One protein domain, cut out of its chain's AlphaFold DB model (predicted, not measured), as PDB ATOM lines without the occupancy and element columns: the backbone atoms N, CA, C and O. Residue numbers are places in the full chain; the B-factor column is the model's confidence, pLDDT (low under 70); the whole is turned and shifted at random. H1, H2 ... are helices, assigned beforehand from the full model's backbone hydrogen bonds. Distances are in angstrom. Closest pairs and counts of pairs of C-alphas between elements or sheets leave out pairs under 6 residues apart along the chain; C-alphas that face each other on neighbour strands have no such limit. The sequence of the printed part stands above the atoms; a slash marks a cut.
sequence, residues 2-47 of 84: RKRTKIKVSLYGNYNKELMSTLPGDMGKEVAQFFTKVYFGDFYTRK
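AT A GLANCE: This is residues 2 to 47 of the 84 residues of the protein "Carboxymuconolactone decarboxylase family protein" of Apibacter mensalis (UniProt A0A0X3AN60). H3 makes one long side of a small rod, and two helices pack on one side of it: H2 near its start and H1, crossing it, near its end. The link of residues 21 to 27 turns at one end of the rod, and the last residues reach the other. The 46 printed residues hold three named helices, H1, H2, H3 along the chain, and no named strand; the class is all helix. It is only just compact, close to loose, with a radius of gyration of the C-alphas of 10.9 A, and spans 36 by 17 by 15 A.

IN THESE COORDINATES: H3, residues 28 to 38, is 15.4 A long, from C-alpha 28 at (37.530, -29.927, 46.173). H1, residues 2 to 12, is 15.4 A long, from C-alpha 2 at (56.992, -25.804, 50.657). H2 is residues 15 to 20, 8.7 A.

HOW THE PARTS SIT: H3 touches H2, closest at the C-alphas of Met 20 and Gly 28, 4.4 A, at a steep tilt of 58 degrees, opposite ways. H3 touches H1, closest at the C-alphas of Arg 4 and Thr 36, 7.1 A; at 71 degrees they are only just about perpendicular. H1 and H2 meet only through their link. In H1, H2 and H3 every O i to N i+4 pair is within hydrogen-bond range.

THE WHOLE: The C-alphas farthest apart, Gly 25 and Lys 47, are 36.2 A apart. The printed part has no cut. The link H1 to H2 is tight, H2 to H3 short. Mean pLDDT of the printed part is 80.6; residues 2 to 3, 5, 11 to 12 and 14 to 15 are under 70.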
ATOM      1  N   ARG A   2      57.217 -26.246  49.253       62.16
ATOM      2  CA  ARG A   2      56.992 -25.804  50.657       62.16
ATOM      3  C   ARG A   2      56.679 -24.308  50.898       62.16
ATOM      4  O   ARG A   2      55.886 -24.017  51.784       62.16
ATOM      5  N   LYS A   3      57.258 -23.351  50.150       62.88
ATOM      6  CA  LYS A   3      57.021 -21.900  50.380       62.88
ATOM      7  C   LYS A   3      55.570 -21.463  50.104       62.88
ATOM      8  O   LYS A   3      55.020 -20.684  50.871       62.88
ATOM      9  N   ARG A   4      54.937 -22.008  49.057       71.69
ATOM     10  CA  ARG A   4      53.569 -21.647  48.625       71.69
ATOM     11  C   ARG A   4      52.527 -22.018  49.681       71.69
ATOM     12  O   ARG A   4      51.693 -21.204  50.060       71.69
ATOM     13  N   THR A   5      52.640 -23.236  50.208       63.78
ATOM     14  CA  THR A   5      51.765 -23.749  51.267       63.78
ATOM     15  C   THR A   5      51.907 -22.941  52.554       63.78
ATOM     16  O   THR A   5      50.901 -22.651  53.185       63.78
ATOM     17  N   LYS A   6      53.126 -22.509  52.915       73.19
ATOM     18  CA  LYS A   6      53.349 -21.665  54.101       73.19
ATOM     19  C   LYS A   6      52.657 -20.301  53.993       73.19
ATOM     20  O   LYS A   6      52.027 -19.884  54.955       73.19
ATOM     21  N   ILE A   7      52.715 -19.646  52.827       70.75
ATOM     22  CA  ILE A   7      52.015 -18.370  52.590       70.75
ATOM     23  C   ILE A   7      50.499 -18.564  52.706       70.75
ATOM     24  O   ILE A   7      49.837 -17.821  53.425       70.75
ATOM     25  N   LYS A   8      49.956 -19.598  52.049       70.62
ATOM     26  CA  LYS A   8      48.531 -19.935  52.148       70.62
ATOM     27  C   LYS A   8      48.117 -20.170  53.599       70.62
ATOM     28  O   LYS A   8      47.141 -19.583  54.033       70.62
ATOM     29  N   VAL A   9      48.850 -20.992  54.349       70.19
ATOM     30  CA  VAL A   9      48.525 -21.300  55.751       70.19
ATOM     31  C   VAL A   9      48.606 -20.052  56.631       70.19
ATOM     32  O   VAL A   9      47.698 -19.820  57.418       70.19
ATOM     33  N   SER A  10      49.629 -19.210  56.459       72.38
ATOM     34  CA  SER A  10      49.779 -17.967  57.228       72.38
ATOM     35  C   SER A  10      48.633 -16.981  57.003       72.38
ATOM     36  O   SER A  10      48.268 -16.260  57.926       72.38
ATOM     37  N   LEU A  11      48.101 -16.919  55.782       67.50
ATOM     38  CA  LEU A  11      47.054 -15.967  55.422       67.50
ATOM     39  C   LEU A  11      45.649 -16.530  55.586       67.50
ATOM     40  O   LEU A  11      44.750 -15.753  55.868       67.50
ATOM     41  N   TYR A  12      45.476 -17.836  55.360       67.69
ATOM     42  CA  TYR A  12      44.180 -18.488  55.170       67.69
ATOM     43  C   TYR A  12      43.886 -19.656  56.123       67.69
ATOM     44  O   TYR A  12      42.749 -20.121  56.170       67.69
ATOM     45  N   GLY A  13      44.878 -20.161  56.864       70.94
ATOM     46  CA  GLY A  13      44.710 -21.317  57.751       70.94
ATOM     47  C   GLY A  13      44.060 -22.526  57.058       70.94
ATOM     48  O   GLY A  13      44.372 -22.840  55.903       70.94
ATOM     49  N   ASN A  14      43.132 -23.182  57.765       69.31
ATOM     50  CA  ASN A  14      42.373 -24.338  57.268       69.31
ATOM     51  C   ASN A  14      41.071 -23.978  56.533       69.31
ATOM     52  O   ASN A  14      40.516 -24.847  55.865       69.31
ATOM     53  N   TYR A  15      40.640 -22.711  56.560       69.38
ATOM     54  CA  TYR A  15      39.373 -22.248  55.972       69.38
ATOM     55  C   TYR A  15      39.204 -22.677  54.505       69.38
ATOM     56  O   TYR A  15      38.162 -23.171  54.088       69.38
ATOM     57  N   ASN A  16      40.281 -22.588  53.720       70.94
ATOM     58  CA  ASN A  16      40.275 -23.006  52.317       70.94
ATOM     59  C   ASN A  16      40.093 -24.517  52.112       70.94
ATOM     60  O   ASN A  16      39.741 -24.926  51.017       70.94
ATOM     61  N   LYS A  17      40.426 -25.371  53.083       72.12
ATOM     62  CA  LYS A  17      40.230 -26.821  52.942       72.12
ATOM     63  C   LYS A  17      38.771 -27.181  53.209       72.12
ATOM     64  O   LYS A  17      38.201 -27.960  52.456       72.12
ATOM     65  N   GLU A  18      38.189 -26.579  54.241       76.56
ATOM     66  CA  GLU A  18      36.783 -26.753  54.609       76.56
ATOM     67  C   GLU A  18      35.864 -26.224  53.506       76.56
ATOM     68  O   GLU A  18      35.034 -26.978  53.007       76.56
ATOM     69  N   LEU A  19      36.104 -25.004  53.009       78.94
ATOM     70  CA  LEU A  19      35.329 -24.431  51.902       78.94
ATOM     71  C   LEU A  19      35.357 -25.309  50.640       78.94
ATOM     72  O   LEU A  19      34.371 -25.406  49.926       78.94
ATOM     73  N   MET A  20      36.483 -25.961  50.348       85.38
ATOM     74  CA  MET A  20      36.603 -26.775  49.134       85.38
ATOM     75  C   MET A  20      35.921 -28.139  49.272       85.38
ATOM     76  O   MET A  20      35.592 -28.744  48.257       85.38
ATOM     77  N   SER A  21      35.677 -28.619  50.496       83.50
ATOM     78  CA  SER A  21      34.955 -29.881  50.724       83.50
ATOM     79  C   SER A  21      33.470 -29.815  50.367       83.50
ATOM     80  O   SER A  21      32.846 -30.858  50.218       83.50
ATOM     81  N   THR A  22      32.910 -28.616  50.173       84.62
ATOM     82  CA  THR A  22      31.511 -28.443  49.759       84.62
ATOM     83  C   THR A  22      31.316 -28.536  48.242       84.62
ATOM     84  O   THR A  22      30.192 -28.395  47.765       84.62
ATOM     85  N   LEU A  23      32.391 -28.703  47.462       87.81
ATOM     86  CA  LEU A  23      32.308 -28.780  46.005       87.81
ATOM     87  C   LEU A  23      31.834 -30.170  45.543       87.81
ATOM     88  O   LEU A  23      32.281 -31.179  46.089       87.81
ATOM     89  N   PRO A  24      30.961 -30.242  44.522       89.50
ATOM     90  CA  PRO A  24      30.425 -31.507  44.034       89.50
ATOM     91  C   PRO A  24      31.492 -32.350  43.321       89.50
ATOM     92  O   PRO A  24      32.491 -31.828  42.823       89.50
ATOM     93  N   GLY A  25      31.248 -33.661  43.229       85.19
ATOM     94  CA  GLY A  25      32.062 -34.584  42.428       85.19
ATOM     95  C   GLY A  25      33.510 -34.725  42.902       85.19
ATOM     96  O   GLY A  25      34.397 -34.881  42.070       85.19
ATOM     97  N   ASP A  26      33.754 -34.589  44.210       79.56
ATOM     98  CA  ASP A  26      35.076 -34.655  44.850       79.56
ATOM     99  C   ASP A  26      36.122 -33.654  44.320       79.56
ATOM    100  O   ASP A  26      37.291 -33.702  44.709       79.56
ATOM    101  N   MET A  27      35.694 -32.658  43.530       88.00
ATOM    102  CA  MET A  27      36.569 -31.673  42.877       88.00
ATOM    103  C   MET A  27      37.308 -30.746  43.855       88.00
ATOM    104  O   MET A  27      38.193 -29.977  43.464       88.00
ATOM    105  N   GLY A  28      36.949 -30.777  45.141       87.19
ATOM    106  CA  GLY A  28      37.530 -29.927  46.173       87.19
ATOM    107  C   GLY A  28      39.052 -30.006  46.237       87.19
ATOM    108  O   GLY A  28      39.734 -28.994  46.432       87.19
ATOM    109  N   LYS A  29      39.615 -31.198  46.020       84.62
ATOM    110  CA  LYS A  29      41.065 -31.400  46.052       84.62
ATOM    111  C   LYS A  29      41.742 -30.739  44.854       84.62
ATOM    112  O   LYS A  29      42.746 -30.045  45.036       84.62
ATOM    113  N   GLU A  30      41.210 -30.929  43.655       88.38
ATOM    114  CA  GLU A  30      41.738 -30.392  42.402       88.38
ATOM    115  C   GLU A  30      41.660 -28.866  42.404       88.38
ATOM    116  O   GLU A  30      42.666 -28.202  42.140       88.38
ATOM    117  N   VAL A  31      40.518 -28.300  42.805       88.25
ATOM    118  CA  VAL A  31      40.333 -26.846  42.904       88.25
ATOM    119  C   VAL A  31      41.273 -26.253  43.954       88.25
ATOM    120  O   VAL A  31      41.979 -25.280  43.673       88.25
ATOM    121  N   ALA A  32      41.389 -26.869  45.136       84.69
ATOM    122  CA  ALA A  32      42.322 -26.410  46.165       84.69
ATOM    123  C   ALA A  32      43.783 -26.449  45.687       84.69
ATOM    124  O   ALA A  32      44.574 -25.552  46.019       84.69
ATOM    125  N   GLN A  33      44.165 -27.476  44.921       85.25
ATOM    126  CA  GLN A  33      45.499 -27.593  44.334       85.25
ATOM    127  C   GLN A  33      45.739 -26.548  43.250       85.25
ATOM    128  O   GLN A  33      46.787 -25.897  43.277       85.25
ATOM    129  N   PHE A  34      44.791 -26.365  42.331       88.56
ATOM    130  CA  PHE A  34      44.855 -25.360  41.277       88.56
ATOM    131  C   PHE A  34      45.005 -23.962  41.877       88.56
ATOM    132  O   PHE A  34      45.994 -23.280  41.604       88.56
ATOM    133  N   PHE A  35      44.114 -23.589  42.799       86.44
ATOM    134  CA  PHE A  35      44.173 -22.317  43.514       86.44
ATOM    135  C   PHE A  35      45.529 -22.120  44.204       86.44
ATOM    136  O   PHE A  35      46.154 -21.066  44.089       86.44
ATOM    137  N   THR A  36      46.051 -23.162  44.862       85.25
ATOM    138  CA  THR A  36      47.353 -23.078  45.539       85.25
ATOM    139  C   THR A  36      48.519 -22.910  44.561       85.25
ATOM    140  O   THR A  36      49.457 -22.161  44.841       85.25
ATOM    141  N   LYS A  37      48.488 -23.604  43.419       88.25
ATOM    142  CA  LYS A  37      49.542 -23.538  42.401       88.25
ATOM    143  C   LYS A  37      49.531 -22.208  41.656       88.25
ATOM    144  O   LYS A  37      50.605 -21.648  41.473       88.25
ATOM    145  N   VAL A  38      48.362 -21.718  41.259       91.44
ATOM    146  CA  VAL A  38      48.235 -20.508  40.440       91.44
ATOM    147  C   VAL A  38      48.319 -19.262  41.312       91.44
ATOM    148  O   VAL A  38      49.267 -18.489  41.187       91.44
ATOM    149  N   TYR A  39      47.400 -19.092  42.266       88.56
ATOM    150  CA  TYR A  39      47.340 -17.861  43.051       88.56
ATOM    151  C   TYR A  39      48.585 -17.685  43.929       88.56
ATOM    152  O   TYR A  39      49.291 -16.692  43.794       88.56
ATOM    153  N   PHE A  40      48.914 -18.657  44.788       86.19
ATOM    154  CA  PHE A  40      50.081 -18.531  45.679       86.19
ATOM    155  C   PHE A  40      51.409 -18.911  45.030       86.19
ATOM    156  O   PHE A  40      52.463 -18.634  45.603       86.19
ATOM    157  N   GLY A  41      51.384 -19.607  43.893       87.38
ATOM    158  CA  GLY A  41      52.598 -20.068  43.230       87.38
ATOM    159  C   GLY A  41      53.101 -19.175  42.110       87.38
ATOM    160  O   GLY A  41      54.305 -19.214  41.867       87.38
ATOM    161  N   ASP A  42      52.221 -18.394  41.486       91.25
ATOM    162  CA  ASP A  42      52.559 -17.379  40.491       91.25
ATOM    163  C   ASP A  42      52.127 -16.000  41.004       91.25
ATOM    164  O   ASP A  42      52.965 -15.225  41.473       91.25
ATOM    165  N   PHE A  43      50.822 -15.711  41.018       91.06
ATOM    166  CA  PHE A  43      50.328 -14.335  41.147       91.06
ATOM    167  C   PHE A  43      50.817 -13.632  42.411       91.06
ATOM    168  O   PHE A  43      51.342 -12.522  42.328       91.06
ATOM    169  N   TYR A  44      50.687 -14.278  43.568       87.00
ATOM    170  CA  TYR A  44      51.082 -13.729  44.865       87.00
ATOM    171  C   TYR A  44      52.603 -13.571  45.012       87.00
ATOM    172  O   TYR A  44      53.064 -12.805  45.851       87.00
ATOM    173  N   THR A  45      53.398 -14.277  44.203       88.56
ATOM    174  CA  THR A  45      54.867 -14.188  44.255       88.56
ATOM    175  C   THR A  45      55.444 -13.063  43.397       88.56
ATOM    176  O   THR A  45      56.623 -12.736  43.537       88.56
ATOM    177  N   ARG A  46      54.626 -12.441  42.537       92.94
ATOM    178  CA  ARG A  46      55.036 -11.283  41.732       92.94
ATOM    179  C   ARG A  46      55.327 -10.090  42.650       92.94
ATOM    180  O   ARG A  46      54.538  -9.792  43.541       92.94
ATOM    181  N   LYS A  47      56.434  -9.388  42.413       91.81
ATOM    182  CA  LYS A  47      56.920  -8.296  43.283       91.81
ATOM    183  C   LYS A  47      56.587  -6.886  42.783       91.81
ATOM    184  O   LYS A  47      57.111  -5.919  43.312       91.81
TER     185      LYS A  47